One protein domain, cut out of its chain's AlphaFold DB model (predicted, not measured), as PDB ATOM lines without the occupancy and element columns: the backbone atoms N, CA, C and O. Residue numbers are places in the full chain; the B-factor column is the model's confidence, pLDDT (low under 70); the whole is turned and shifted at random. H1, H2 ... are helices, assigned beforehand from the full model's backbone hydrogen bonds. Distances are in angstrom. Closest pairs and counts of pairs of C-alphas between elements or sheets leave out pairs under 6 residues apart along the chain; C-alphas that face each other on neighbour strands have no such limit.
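AT A GLANCE: This is residues 6 to 114 of the 114 residues of an uncharacterized protein of Weissella viridescens (UniProt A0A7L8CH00). One long helix, H2, makes the length of a rod; H1 folds back loosely beside its first part, and H3, H4 and H5 form a small head at its far end. The printed part has 109 residues with five named helices, H1 to H5 in order, all helix. It is extended, radius of gyration of the C-alphas 20.9 A, spanning 66 by 26 by 21 A.

HOW THE PARTS SIT: H1, residues 6 to 22, is close to but not clearly touching H2, residues 30 to 67, at a shallow tilt of 4 degrees, opposite ways; their closest C-alphas, Leu 21 and Leu 33, are 7.5 A apart. H2, with residues 54 to 64 alone, touches H5, residues 98 to 112, at a steep tilt of 41 degrees; the closest C-alphas are Ile 61 and Glu 105, 6.5 A. In all five helices every O i to N i+4 pair is within hydrogen-bond range.

IN THESE COORDINATES: H1, 24.2 A long, begins at C-alpha 6 (21.856, 27.943, 28.776). H2 measures 55.2 A, H3, residues 71 to 78, 10.5 A, and H4, residues 83 to 89, 9.8 A. H5, 21.1 A, ends at C-alpha 112 (20.314, 61.909, 40.332).

THE WHOLE: The printed part has no cut and no long link. Its mean pLDDT is 74.4; 32 residues are under 70, among them 17 to 34.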
ATOM      1  N   TYR A   6      20.622  27.557  29.464       55.94
ATOM      2  CA  TYR A   6      21.856  27.943  28.776       55.94
ATOM      3  C   TYR A   6      23.114  27.361  29.428       55.94
ATOM      4  O   TYR A   6      23.988  26.863  28.723       55.94
ATOM      5  N   ILE A   7      23.173  27.325  30.763       62.69
ATOM      6  CA  ILE A   7      24.269  26.679  31.505       62.69
ATOM      7  C   ILE A   7      24.291  25.184  31.180       62.69
ATOM      8  O   ILE A   7      25.344  24.612  30.910       62.69
ATOM      9  N   ARG A   8      23.113  24.556  31.129       63.12
ATOM     10  CA  ARG A   8      22.974  23.138  30.789       63.12
ATOM     11  C   ARG A   8      23.450  22.841  29.359       63.12
ATOM     12  O   ARG A   8      24.201  21.890  29.169       63.12
ATOM     13  N   PHE A   9      23.071  23.653  28.371       66.44
ATOM     14  CA  PHE A   9      23.527  23.482  26.985       66.44
ATOM     15  C   PHE A   9      25.020  23.781  26.804       66.44
ATOM     16  O   PHE A   9      25.681  23.071  26.052       66.44
ATOM     17  N   SER A  10      25.568  24.759  27.529       68.19
ATOM     18  CA  SER A  10      26.999  25.085  27.490       68.19
ATOM     19  C   SER A  10      27.859  23.960  28.084       68.19
ATOM     20  O   SER A  10      28.891  23.596  27.520       68.19
ATOM     21  N   ILE A  11      27.382  23.320  29.160       71.50
ATOM     22  CA  ILE A  11      28.010  22.116  29.724       71.50
ATOM     23  C   ILE A  11      27.960  20.958  28.722       71.50
ATOM     24  O   ILE A  11      28.967  20.289  28.531       71.50
ATOM     25  N   TYR A  12      26.831  20.726  28.044       69.00
ATOM     26  CA  TYR A  12      26.766  19.670  27.027       69.00
ATOM     27  C   TYR A  12      27.680  19.947  25.832       69.00
ATOM     28  O   TYR A  12      28.348  19.032  25.360       69.00
ATOM     29  N   ALA A  13      27.756  21.194  25.367       70.19
ATOM     30  CA  ALA A  13      28.628  21.575  24.261       70.19
ATOM     31  C   ALA A  13      30.116  21.404  24.609       70.19
ATOM     32  O   ALA A  13      30.886  20.921  23.776       70.19
ATOM     33  N   SER A  14      30.524  21.728  25.843       69.94
ATOM     34  CA  SER A  14      31.900  21.497  26.294       69.94
ATOM     35  C   SER A  14      32.211  20.004  26.412       69.94
ATOM     36  O   SER A  14      33.255  19.563  25.938       69.94
ATOM     37  N   LEU A  15      31.278  19.204  26.937       73.25
ATOM     38  CA  LEU A  15      31.427  17.751  27.064       73.25
ATOM     39  C   LEU A  15      31.547  17.068  25.695       73.25
ATOM     40  O   LEU A  15      32.416  16.219  25.510       73.25
ATOM     41  N   ILE A  16      30.728  17.483  24.723       71.44
ATOM     42  CA  ILE A  16      30.778  16.993  23.336       71.44
ATOM     43  C   ILE A  16      32.098  17.392  22.664       71.44
ATOM     44  O   ILE A  16      32.720  16.564  22.003       71.44
ATOM     45  N   SER A  17      32.567  18.626  22.873       65.81
ATOM     46  CA  SER A  17      33.842  19.099  22.316       65.81
ATOM     47  C   SER A  17      35.037  18.322  22.879       65.81
ATOM     48  O   SER A  17      35.942  17.954  22.135       65.81
ATOM     49  N   VAL A  18      35.017  18.003  24.178       68.00
ATOM     50  CA  VAL A  18      36.044  17.183  24.842       68.00
ATOM     51  C   VAL A  18      36.011  15.734  24.350       68.00
ATOM     52  O   VAL A  18      37.064  15.166  24.070       68.00
ATOM     53  N   LEU A  19      34.820  15.147  24.189       68.38
ATOM     54  CA  LEU A  19      34.648  13.797  23.640       68.38
ATOM     55  C   LEU A  19      35.173  13.688  22.201       68.38
ATOM     56  O   LEU A  19      35.900  12.746  21.890       68.38
ATOM     57  N   LEU A  20      34.872  14.674  21.349       63.66
ATOM     58  CA  LEU A  20      35.363  14.736  19.967       63.66
ATOM     59  C   LEU A  20      36.887  14.925  19.889       63.66
ATOM     60  O   LEU A  20      37.531  14.370  19.000       63.66
ATOM     61  N   LEU A  21      37.478  15.668  20.829       60.78
ATOM     62  CA  LEU A  21      38.930  15.848  20.945       60.78
ATOM     63  C   LEU A  21      39.645  14.557  21.390       60.78
ATOM     64  O   LEU A  21      40.712  14.234  20.867       60.78
ATOM     65  N   LEU A  22      39.056  13.800  22.319       59.09
ATOM     66  CA  LEU A  22      39.594  12.524  22.814       59.09
ATOM     67  C   LEU A  22      39.590  11.419  21.754       59.09
ATOM     68  O   LEU A  22      40.449  10.541  21.778       59.09
ATOM     69  N   GLN A  23      38.650  11.471  20.811       56.19
ATOM     70  CA  GLN A  23      38.508  10.450  19.778       56.19
ATOM     71  C   GLN A  23      39.590  10.534  18.686       56.19
ATOM     72  O   GLN A  23      39.731   9.593  17.910       56.19
ATOM     73  N   ASN A  24      40.357  11.634  18.612       55.31
ATOM     74  CA  ASN A  24      41.028  12.006  17.366       55.31
ATOM     75  C   ASN A  24      42.544  12.241  17.425       55.31
ATOM     76  O   ASN A  24      43.076  12.827  16.483       55.31
ATOM     77  N   SER A  25      43.290  11.818  18.459       52.06
ATOM     78  CA  SER A  25      44.747  11.998  18.360       52.06
ATOM     79  C   SER A  25      45.659  11.115  19.211       52.06
ATOM     80  O   SER A  25      45.599  11.052  20.436       52.06
ATOM     81  N   GLN A  26      46.624  10.526  18.511       56.88
ATOM     82  CA  GLN A  26      47.872  10.024  19.060       56.88
ATOM     83  C   GLN A  26      48.975  11.058  18.731       56.88
ATOM     84  O   GLN A  26      49.314  11.301  17.579       56.88
ATOM     85  N   HIS A  27      49.506  11.695  19.775       55.47
ATOM     86  CA  HIS A  27      50.860  12.270  19.890       55.47
ATOM     87  C   HIS A  27      51.269  13.665  19.352       55.47
ATOM     88  O   HIS A  27      52.298  14.144  19.817       55.47
ATOM     89  N   VAL A  28      50.494  14.413  18.554       53.16
ATOM     90  CA  VAL A  28      50.834  15.841  18.219       53.16
ATOM     91  C   VAL A  28      49.896  16.861  18.900       53.16
ATOM     92  O   VAL A  28      50.014  18.075  18.771       53.16
ATOM     93  N   PHE A  29      48.956  16.366  19.699       52.66
ATOM     94  CA  PHE A  29      47.742  17.093  20.072       52.66
ATOM     95  C   PHE A  29      47.791  17.804  21.423       52.66
ATOM     96  O   PHE A  29      46.934  18.636  21.690       52.66
ATOM     97  N   GLN A  30      48.760  17.499  22.290       58.16
ATOM     98  CA  GLN A  30      48.677  17.914  23.694       58.16
ATOM     99  C   GLN A  30      48.743  19.435  23.887       58.16
ATOM    100  O   GLN A  30      47.968  19.964  24.677       58.16
ATOM    101  N   LEU A  31      49.595  20.152  23.144       57.28
ATOM    102  CA  LEU A  31      49.715  21.607  23.292       57.28
ATOM    103  C   LEU A  31      48.504  22.345  22.700       57.28
ATOM    104  O   LEU A  31      47.922  23.202  23.355       57.28
ATOM    105  N   ASN A  32      48.075  21.971  21.491       60.25
ATOM    106  CA  ASN A  32      46.909  22.581  20.846       60.25
ATOM    107  C   ASN A  32      45.610  22.258  21.598       60.25
ATOM    108  O   ASN A  32      44.762  23.136  21.743       60.25
ATOM    109  N   LEU A  33      45.462  21.046  22.143       69.38
ATOM    110  CA  LEU A  33      44.332  20.674  22.997       69.38
ATOM    111  C   LEU A  33      44.354  21.437  24.326       69.38
ATOM    112  O   LEU A  33      43.310  21.924  24.749       69.38
ATOM    113  N   LEU A  34      45.524  21.607  24.954       68.81
ATOM    114  CA  LEU A  34      45.674  22.418  26.167       68.81
ATOM    115  C   LEU A  34      45.281  23.879  25.909       68.81
ATOM    116  O   LEU A  34      44.490  24.437  26.665       68.81
ATOM    117  N   ILE A  35      45.779  24.479  24.823       70.12
ATOM    118  CA  ILE A  35      45.426  25.849  24.421       70.12
ATOM    119  C   ILE A  35      43.917  25.951  24.195       70.12
ATOM    120  O   ILE A  35      43.286  26.848  24.746       70.12
ATOM    121  N   THR A  36      43.329  24.994  23.471       73.00
ATOM    122  CA  THR A  36      41.889  24.971  23.182       73.00
ATOM    123  C   THR A  36      41.063  24.880  24.469       73.00
ATOM    124  O   THR A  36      40.121  25.653  24.655       73.00
ATOM    125  N   LEU A  37      41.442  23.995  25.399       79.19
ATOM    126  CA  LEU A  37      40.795  23.868  26.706       79.19
ATOM    127  C   LEU A  37      40.905  25.155  27.526       79.19
ATOM    128  O   LEU A  37      39.901  25.584  28.089       79.19
ATOM    129  N   ILE A  38      42.078  25.795  27.555       74.12
ATOM    130  CA  ILE A  38      42.287  27.074  28.248       74.12
ATOM    131  C   ILE A  38      41.412  28.166  27.629       74.12
ATOM    132  O   ILE A  38      40.763  28.901  28.369       74.12
ATOM    133  N   THR A  39      41.317  28.257  26.298       73.19
ATOM    134  CA  THR A  39      40.425  29.228  25.639       73.19
ATOM    135  C   THR A  39      38.953  28.973  25.942       73.19
ATOM    136  O   THR A  39      38.231  29.924  26.226       73.19
ATOM    137  N   ILE A  40      38.496  27.715  25.956       79.56
ATOM    138  CA  ILE A  40      37.118  27.386  26.352       79.56
ATOM    139  C   ILE A  40      36.880  27.808  27.806       79.56
ATOM    140  O   ILE A  40      35.867  28.438  28.104       79.56
ATOM    141  N   TRP A  41      37.826  27.518  28.701       79.06
ATOM    142  CA  TRP A  41      37.747  27.916  30.106       79.06
ATOM    143  C   TRP A  41      37.699  29.438  30.278       79.06
ATOM    144  O   TRP A  41      36.868  29.945  31.029       79.06
ATOM    145  N   ALA A  42      38.538  30.173  29.546       70.44
ATOM    146  CA  ALA A  42      38.558  31.630  29.550       70.44
ATOM    147  C   ALA A  42      37.234  32.217  29.037       70.44
ATOM    148  O   ALA A  42      36.685  33.120  29.664       70.44
ATOM    149  N   CYS A  43      36.670  31.661  27.960       78.12
ATOM    150  CA  CYS A  43      35.356  32.055  27.456       78.12
ATOM    151  C   CYS A  43      34.249  31.786  28.485       78.12
ATOM    152  O   CYS A  43      33.401  32.646  28.707       78.12
ATOM    153  N   LEU A  44      34.260  30.626  29.153       80.06
ATOM    154  CA  LEU A  44      33.281  30.296  30.195       80.06
ATOM    155  C   LEU A  44      33.377  31.242  31.399       80.06
ATOM    156  O   LEU A  44      32.347  31.724  31.871       80.06
ATOM    157  N   LEU A  45      34.592  31.549  31.866       75.12
ATOM    158  CA  LEU A  45      34.816  32.539  32.923       75.12
ATOM    159  C   LEU A  45      34.328  33.928  32.511       75.12
ATOM    160  O   LEU A  45      33.682  34.611  33.303       75.12
ATOM    161  N   PHE A  46      34.612  34.335  31.273       73.00
ATOM    162  CA  PHE A  46      34.165  35.611  30.729       73.00
ATOM    163  C   PHE A  46      32.634  35.692  30.699       73.00
ATOM    164  O   PHE A  46      32.060  36.650  31.211       73.00
ATOM    165  N   PHE A  47      31.950  34.658  30.200       74.25
ATOM    166  CA  PHE A  47      30.487  34.609  30.212       74.25
ATOM    167  C   PHE A  47      29.908  34.631  31.631       74.25
ATOM    168  O   PHE A  47      28.987  35.404  31.895       74.25
ATOM    169  N   ALA A  48      30.472  33.851  32.558       72.38
ATOM    170  CA  ALA A  48      30.033  33.834  33.952       72.38
ATOM    171  C   ALA A  48      30.211  35.204  34.629       72.38
ATOM    172  O   ALA A  48      29.340  35.652  35.376       72.38
ATOM    173  N   TYR A  49      31.315  35.899  34.341       76.50
ATOM    174  CA  TYR A  49      31.566  37.248  34.838       76.50
ATOM    175  C   TYR A  49      30.534  38.254  34.309       76.50
ATOM    176  O   TYR A  49      29.953  39.003  35.095       76.50
ATOM    177  N   PHE A  50      30.264  38.251  33.000       75.38
ATOM    178  CA  PHE A  50      29.267  39.142  32.396       75.38
ATOM    179  C   PHE A  50      27.853  38.878  32.923       75.38
ATOM    180  O   PHE A  50      27.115  39.825  33.192       75.38
ATOM    181  N   GLU A  51      27.482  37.615  33.134       71.44
ATOM    182  CA  GLU A  51      26.192  37.257  33.731       71.44
ATOM    183  C   GLU A  51      26.087  37.773  35.175       71.44
ATOM    184  O   GLU A  51      25.086  38.394  35.542       71.44
ATOM    185  N   ALA A  52      27.144  37.611  35.979       75.69
ATOM    186  CA  ALA A  52      27.183  38.127  37.345       75.69
ATOM    187  C   ALA A  52      27.059  39.659  37.398       75.69
ATOM    188  O   ALA A  52      26.351  40.187  38.259       75.69
ATOM    189  N   GLN A  53      27.709  40.379  36.477       76.75
ATOM    190  CA  GLN A  53      27.582  41.834  36.380       76.75
ATOM    191  C   GLN A  53      26.175  42.259  35.951       76.75
ATOM    192  O   GLN A  53      25.598  43.158  36.562       76.75
ATOM    193  N   HIS A  54      25.574  41.570  34.977       75.88
ATOM    194  CA  HIS A  54      24.201  41.844  34.558       75.88
ATOM    195  C   HIS A  54      23.197  41.683  35.698       75.88
ATOM    196  O   HIS A  54      22.356  42.557  35.899       75.88
ATOM    197  N   ILE A  55      23.309  40.609  36.481       77.19
ATOM    198  CA  ILE A  55      22.427  40.374  37.632       77.19
ATOM    199  C   ILE A  55      22.590  41.485  38.678       77.19
ATOM    200  O   ILE A  55      21.594  41.972  39.219       77.19
ATOM    201  N   LYS A  56      23.826  41.928  38.947       81.12
ATOM    202  CA  LYS A  56      24.077  43.052  39.864       81.12
ATOM    203  C   LYS A  56      23.428  44.341  39.367       81.12
ATOM    204  O   LYS A  56      22.701  44.972  40.128       81.12
ATOM    205  N   GLN A  57      23.639  44.702  38.103       78.12
ATOM    206  CA  GLN A  57      23.080  45.911  37.490       78.12
ATOM    207  C   GLN A  57      21.543  45.907  37.530       78.12
ATOM    208  O   GLN A  57      20.927  46.894  37.922       78.12
ATOM    209  N   GLN A  58      20.913  44.766  37.229       80.69
ATOM    210  CA  GLN A  58      19.466  44.597  37.391       80.69
ATOM    211  C   GLN A  58      19.015  44.809  38.837       80.69
ATOM    212  O   GLN A  58      18.020  45.490  39.069       80.69
ATOM    213  N   GLY A  59      19.747  44.256  39.807       81.81
ATOM    214  CA  GLY A  59      19.469  44.455  41.227       81.81
ATOM    215  C   GLY A  59      19.553  45.924  41.646       81.81
ATOM    216  O   GLY A  59      18.680  46.400  42.371       81.81
ATOM    217  N   HIS A  60      20.557  46.653  41.152       83.88
ATOM    218  CA  HIS A  60      20.711  48.087  41.402       83.88
ATOM    219  C   HIS A  60      19.556  48.900  40.812       83.88
ATOM    220  O   HIS A  60      18.937  49.674  41.539       83.88
ATOM    221  N   ILE A  61      19.197  48.667  39.545       84.81
ATOM    222  CA  ILE A  61      18.064  49.333  38.884       84.81
ATOM    223  C   ILE A  61      16.749  49.010  39.608       84.81
ATOM    224  O   ILE A  61      15.969  49.906  39.920       84.81
ATOM    225  N   ALA A  62      16.507  47.738  39.933       83.31
ATOM    226  CA  ALA A  62      15.306  47.313  40.645       83.31
ATOM    227  C   ALA A  62      15.197  47.962  42.031       83.31
ATOM    228  O   ALA A  62      14.100  48.319  42.457       83.31
ATOM    229  N   LYS A  63      16.324  48.116  42.735       84.62
ATOM    230  CA  LYS A  63      16.384  48.805  44.025       84.62
ATOM    231  C   LYS A  63      16.099  50.301  43.863       84.62
ATOM    232  O   LYS A  63      15.213  50.801  44.549       84.62
ATOM    233  N   ALA A  64      16.754  50.970  42.914       84.00
ATOM    234  CA  ALA A  64      16.537  52.388  42.627       84.00
ATOM    235  C   ALA A  64      15.067  52.687  42.285       84.00
ATOM    236  O   ALA A  64      14.486  53.622  42.822       84.00
ATOM    237  N   LEU A  65      14.418  51.836  41.484       84.00
ATOM    238  CA  LEU A  65      12.998  51.987  41.140       84.00
ATOM    239  C   LEU A  65      12.044  51.758  42.318       84.00
ATOM    240  O   LEU A  65      10.943  52.301  42.324       84.00
ATOM    241  N   ARG A  66      12.431  50.941  43.306       82.88
ATOM    242  CA  ARG A  66      11.649  50.753  44.540       82.88
ATOM    243  C   ARG A  66      11.799  51.932  45.493       82.88
ATOM    244  O   ARG A  66      10.831  52.288  46.151       82.88
ATOM    245  N   GLU A  67      13.000  52.494  45.581       86.06
ATOM    246  CA  GLU A  67      13.298  53.647  46.436       86.06
ATOM    247  C   GLU A  67      12.740  54.949  45.845       86.06
ATOM    248  O   GLU A  67      12.312  55.822  46.593       86.06
ATOM    249  N   GLN A  68      12.690  55.058  44.514       85.12
ATOM    250  CA  GLN A  68      12.247  56.249  43.787       85.12
ATOM    251  C   GLN A  68      11.178  55.884  42.739       85.12
ATOM    252  O   GLN A  68      11.445  55.894  41.533       85.12
ATOM    253  N   PRO A  69       9.938  55.567  43.164       82.75
ATOM    254  CA  PRO A  69       8.858  55.199  42.244       82.75
ATOM    255  C   PRO A  69       8.468  56.336  41.283       82.75
ATOM    256  O   PRO A  69       7.879  56.083  40.237       82.75
ATOM    257  N   GLU A  70       8.835  57.579  41.597       85.19
ATOM    258  CA  GLU A  70       8.626  58.765  40.756       85.19
ATOM    259  C   GLU A  70       9.406  58.712  39.429       85.19
ATOM    260  O   GLU A  70       9.001  59.334  38.448       85.19
ATOM    261  N   LEU A  71      10.472  57.907  39.348       84.31
ATOM    262  CA  LEU A  71      11.239  57.697  38.114       84.31
ATOM    263  C   LEU A  71      10.520  56.801  37.100       84.31
ATOM    264  O   LEU A  71      10.817  56.851  35.907       84.31
ATOM    265  N   ILE A  72       9.566  55.981  37.550       83.44
ATOM    266  CA  ILE A  72       8.807  55.052  36.703       83.44
ATOM    267  C   ILE A  72       8.137  55.775  35.520       83.44
ATOM    268  O   ILE A  72       8.382  55.369  34.383       83.44
ATOM    269  N   PRO A  73       7.335  56.845  35.715       83.50
ATOM    270  CA  PRO A  73       6.738  57.578  34.599       83.50
ATOM    271  C   PRO A  73       7.778  58.235  33.681       83.50
ATOM    272  O   PRO A  73       7.571  58.265  32.470       83.50
ATOM    273  N   VAL A  74       8.913  58.703  34.215       85.31
ATOM    274  CA  VAL A  74       9.999  59.297  33.413       85.31
ATOM    275  C   VAL A  74      10.630  58.250  32.494       85.31
ATOM    276  O   VAL A  74      10.859  58.511  31.314       85.31
ATOM    277  N   ILE A  75      10.865  57.042  33.010       84.31
ATOM    278  CA  ILE A  75      11.398  55.921  32.231       84.31
ATOM    279  C   ILE A  75      10.395  55.488  31.163       84.31
ATOM    280  O   ILE A  75      10.793  55.318  30.014       84.31
ATOM    281  N   LEU A  76       9.107  55.368  31.496       84.88
ATOM    282  CA  LEU A  76       8.058  55.041  30.518       84.88
ATOM    283  C   LEU A  76       7.932  56.100  29.415       84.88
ATOM    284  O   LEU A  76       7.640  55.758  28.277       84.88
ATOM    285  N   ALA A  77       8.160  57.376  29.731       84.00
ATOM    286  CA  ALA A  77       8.101  58.458  28.751       84.00
ATOM    287  C   ALA A  77       9.339  58.512  27.839       84.00
ATOM    288  O   ALA A  77       9.237  58.916  26.682       84.00
ATOM    289  N   LYS A  78      10.516  58.131  28.356       83.94
ATOM    290  CA  LYS A  78      11.803  58.224  27.642       83.94
ATOM    291  C   LYS A  78      12.258  56.920  26.983       83.94
ATOM    292  O   LYS A  78      13.212  56.936  26.209       83.94
ATOM    293  N   THR A  79      11.615  55.794  27.279       82.94
ATOM    294  CA  THR A  79      11.955  54.478  26.719       82.94
ATOM    295  C   THR A  79      10.735  53.839  26.070       82.94
ATOM    296  O   THR A  79       9.603  54.187  26.376       82.94
ATOM    297  N   SER A  80      10.944  52.850  25.200       81.06
ATOM    298  CA  SER A  80       9.850  52.054  24.627       81.06
ATOM    299  C   SER A  80       9.317  50.979  25.592       81.06
ATOM    300  O   SER A  80       8.787  49.965  25.137       81.06
ATOM    301  N   LEU A  81       9.561  51.123  26.899       82.81
ATOM    302  CA  LEU A  81       9.161  50.149  27.910       82.81
ATOM    303  C   LEU A  81       7.712  50.366  28.320       82.81
ATOM    304  O   LEU A  81       7.251  51.494  28.464       82.81
ATOM    305  N   ASN A  82       7.019  49.265  28.594       85.12
ATOM    306  CA  ASN A  82       5.676  49.286  29.150       85.12
ATOM    307  C   ASN A  82       5.694  49.064  30.668       85.12
ATOM    308  O   ASN A  82       6.668  48.590  31.258       85.12
ATOM    309  N   ILE A  83       4.558  49.323  31.321       81.88
ATOM    310  CA  ILE A  83       4.382  49.095  32.769       81.88
ATOM    311  C   ILE A  83       4.673  47.632  33.148       81.88
ATOM    312  O   ILE A  83       5.225  47.357  34.214       81.88
ATOM    313  N   SER A  84       4.330  46.678  32.277       81.81
ATOM    314  CA  SER A  84       4.662  45.259  32.455       81.81
ATOM    315  C   SER A  84       6.168  45.005  32.484       81.81
ATOM    316  O   SER A  84       6.629  44.154  33.246       81.81
ATOM    317  N   ASP A  85       6.928  45.756  31.688       79.56
ATOM    318  CA  ASP A  85       8.378  45.636  31.604       79.56
ATOM    319  C   ASP A  85       9.033  46.249  32.838       79.56
ATOM    320  O   ASP A  85       9.970  45.677  33.375       79.56
ATOM    321  N   ILE A  86       8.494  47.339  33.383       79.50
ATOM    322  CA  ILE A  86       8.988  47.887  34.653       79.50
ATOM    323  C   ILE A  86       8.680  46.947  35.820       79.50
ATOM    324  O   ILE A  86       9.562  46.640  36.621       79.50
ATOM    325  N   LYS A  87       7.459  46.403  35.888       81.00
ATOM    326  CA  LYS A  87       7.110  45.396  36.906       81.00
ATOM    327  C   LYS A  87       8.032  44.184  36.842       81.00
ATOM    328  O   LYS A  87       8.370  43.617  37.875       81.00
ATOM    329  N   THR A  88       8.434  43.798  35.638       80.38
ATOM    330  CA  THR A  88       9.308  42.650  35.422       80.38
ATOM    331  C   THR A  88      10.785  42.997  35.698       80.38
ATOM    332  O   THR A  88      11.495  42.143  36.220       80.38
ATOM    333  N   LEU A  89      11.235  44.247  35.498       77.00
ATOM    334  CA  LEU A  89      12.541  44.756  35.969       77.00
ATOM    335  C   LEU A  89      12.651  44.740  37.498       77.00
ATOM    336  O   LEU A  89      13.718  44.488  38.044       77.00
ATOM    337  N   MET A  90      11.540  44.975  38.198       73.25
ATOM    338  CA  MET A  90      11.482  44.915  39.660       73.25
ATOM    339  C   MET A  90      11.450  43.480  40.215       73.25
ATOM    340  O   MET A  90      11.502  43.305  41.439       73.25
ATOM    341  N   GLN A  91      11.340  42.456  39.359       76.25
ATOM    342  CA  GLN A  91      11.320  41.053  39.769       76.25
ATOM    343  C   GLN A  91      12.732  40.442  39.747       76.25
ATOM    344  O   GLN A  91      13.474  40.630  38.789       76.25
ATOM    345  N   PRO A  92      13.099  39.641  40.762       58.38
ATOM    346  CA  PRO A  92      14.472  39.171  40.966       58.38
ATOM    347  C   PRO A  92      14.966  38.099  39.975       58.38
ATOM    348  O   PRO A  92      16.101  37.651  40.096       58.38
ATOM    349  N   THR A  93      14.140  37.634  39.034       59.56
ATOM    350  CA  THR A  93      14.385  36.362  38.326       59.56
ATOM    351  C   THR A  93      14.361  36.433  36.801       59.56
ATOM    352  O   THR A  93      14.502  35.388  36.162       59.56
ATOM    353  N   ARG A  94      14.186  37.611  36.183       60.53
ATOM    354  CA  ARG A  94      14.129  37.733  34.713       60.53
ATOM    355  C   ARG A  94      15.271  38.568  34.144       60.53
ATOM    356  O   ARG A  94      15.485  39.707  34.548       60.53
ATOM    357  N   SER A  95      15.971  38.004  33.157       64.62
ATOM    358  CA  SER A  95      17.008  38.717  32.418       64.62
ATOM    359  C   SER A  95      16.389  39.694  31.419       64.62
ATOM    360  O   SER A  95      15.427  39.386  30.715       64.62
ATOM    361  N   TYR A  96      16.961  40.889  31.375       69.44
ATOM    362  CA  TYR A  96      16.670  41.920  30.390       69.44
ATOM    363  C   TYR A  96      17.819  42.025  29.407       69.44
ATOM    364  O   TYR A  96      18.954  41.656  29.709       69.44
ATOM    365  N   ARG A  97      17.529  42.569  28.223       72.81
ATOM    366  CA  ARG A  97      18.584  42.934  27.281       72.81
ATOM    367  C   ARG A  97      19.488  43.988  27.920       72.81
ATOM    368  O   ARG A  97      19.004  44.938  28.533       72.81
ATOM    369  N   SER A  98      20.793  43.831  27.722       74.62
ATOM    370  CA  SER A  98      21.823  44.747  28.218       74.62
ATOM    371  C   SER A  98      21.574  46.198  27.803       74.62
ATOM    372  O   SER A  98      21.675  47.101  28.625       74.62
ATOM    373  N   SER A  99      21.165  46.417  26.549       77.69
ATOM    374  CA  SER A  99      20.852  47.743  26.007       77.69
ATOM    375  C   SER A  99      19.705  48.434  26.742       77.69
ATOM    376  O   SER A  99      19.770  49.631  27.000       77.69
ATOM    377  N   THR A 100      18.674  47.679  27.119       79.88
ATOM    378  CA  THR A 100      17.541  48.189  27.894       79.88
ATOM    379  C   THR A 100      17.972  48.583  29.303       79.88
ATOM    380  O   THR A 100      17.594  49.648  29.776       79.88
ATOM    381  N   LEU A 101      18.795  47.758  29.958       81.50
ATOM    382  CA  LEU A 101      19.313  48.064  31.296       81.50
ATOM    383  C   LEU A 101      20.190  49.319  31.289       81.50
ATOM    384  O   LEU A 101      20.000  50.182  32.136       81.50
ATOM    385  N   ALA A 102      21.065  49.462  30.292       82.25
ATOM    386  CA  ALA A 102      21.914  50.641  30.142       82.25
ATOM    387  C   ALA A 102      21.106  51.929  29.892       82.25
ATOM    388  O   ALA A 102      21.438  52.979  30.430       82.25
ATOM    389  N   GLN A 103      20.028  51.861  29.101       83.19
ATOM    390  CA  GLN A 103      19.141  53.010  28.881       83.19
ATOM    391  C   GLN A 103      18.428  53.436  30.168       83.19
ATOM    392  O   GLN A 103      18.367  54.626  30.468       83.19
ATOM    393  N   VAL A 104      17.909  52.471  30.933       84.94
ATOM    394  CA  VAL A 104      17.240  52.742  32.212       84.94
ATOM    395  C   VAL A 104      18.226  53.303  33.235       84.94
ATOM    396  O   VAL A 104      17.913  54.292  33.889       84.94
ATOM    397  N   GLU A 105      19.422  52.722  33.346       86.19
ATOM    398  CA  GLU A 105      20.470  53.211  34.246       86.19
ATOM    399  C   GLU A 105      20.893  54.640  33.899       86.19
ATOM    400  O   GLU A 105      20.933  55.481  34.785       86.19
ATOM    401  N   ASN A 106      21.093  54.953  32.615       87.00
ATOM    402  CA  ASN A 106      21.432  56.308  32.179       87.00
ATOM    403  C   ASN A 106      20.353  57.330  32.582       87.00
ATOM    404  O   ASN A 106      20.673  58.408  33.071       87.00
ATOM    405  N   ILE A 107      19.067  56.981  32.454       84.81
ATOM    406  CA  ILE A 107      17.969  57.852  32.902       84.81
ATOM    407  C   ILE A 107      18.010  58.057  34.420       84.81
ATOM    408  O   ILE A 107      17.796  59.178  34.876       84.81
ATOM    409  N   ILE A 108      18.290  57.003  35.195       84.94
ATOM    410  CA  ILE A 108      18.418  57.094  36.656       84.94
ATOM    411  C   ILE A 108      19.584  58.019  37.026       84.94
ATOM    412  O   ILE A 108      19.393  58.934  37.822       84.94
ATOM    413  N   THR A 109      20.761  57.838  36.422       85.88
ATOM    414  CA  THR A 109      21.945  58.671  36.691       85.88
ATOM    415  C   THR A 109      21.694  60.136  36.334       85.88
ATOM    416  O   THR A 109      21.919  61.011  37.164       85.88
ATOM    417  N   GLN A 110      21.118  60.412  35.160       84.25
ATOM    418  CA  GLN A 110      20.761  61.775  34.740       84.25
ATOM    419  C   GLN A 110      19.768  62.466  35.681       84.25
ATOM    420  O   GLN A 110      19.736  63.692  35.739       84.25
ATOM    421  N   TYR A 111      18.916  61.705  36.368       81.00
ATOM    422  CA  TYR A 111      17.943  62.257  37.310       81.00
ATOM    423  C   TYR A 111      18.528  62.448  38.714       81.00
ATOM    424  O   TYR A 111      18.002  63.236  39.481       81.00
ATOM    425  N   GLN A 112      19.599  61.731  39.063       74.88
ATOM    426  CA  GLN A 112      20.314  61.909  40.332       74.88
ATOM    427  C   GLN A 112      21.324  63.063  40.286       74.88
ATOM    428  O   GLN A 112      21.661  63.617  41.329       74.88
ATOM    429  N   GLU A 113      21.827  63.396  39.097       68.94
ATOM    430  CA  GLU A 113      22.757  64.510  38.878       68.94
ATOM    431  C   GLU A 113      22.063  65.875  38.700       68.94
ATOM    432  O   GLU A 113      22.734  66.902  38.796       68.94
ATOM    433  N   ASN A 114      20.746  65.890  38.453       55.59
ATOM    434  CA  ASN A 114      19.909  67.096  38.343       55.59
ATOM    435  C   ASN A 114      19.107  67.342  39.623       55.59
ATOM    436  O   ASN A 114      18.888  68.531  39.943       55.59
TER     437      ASN A 114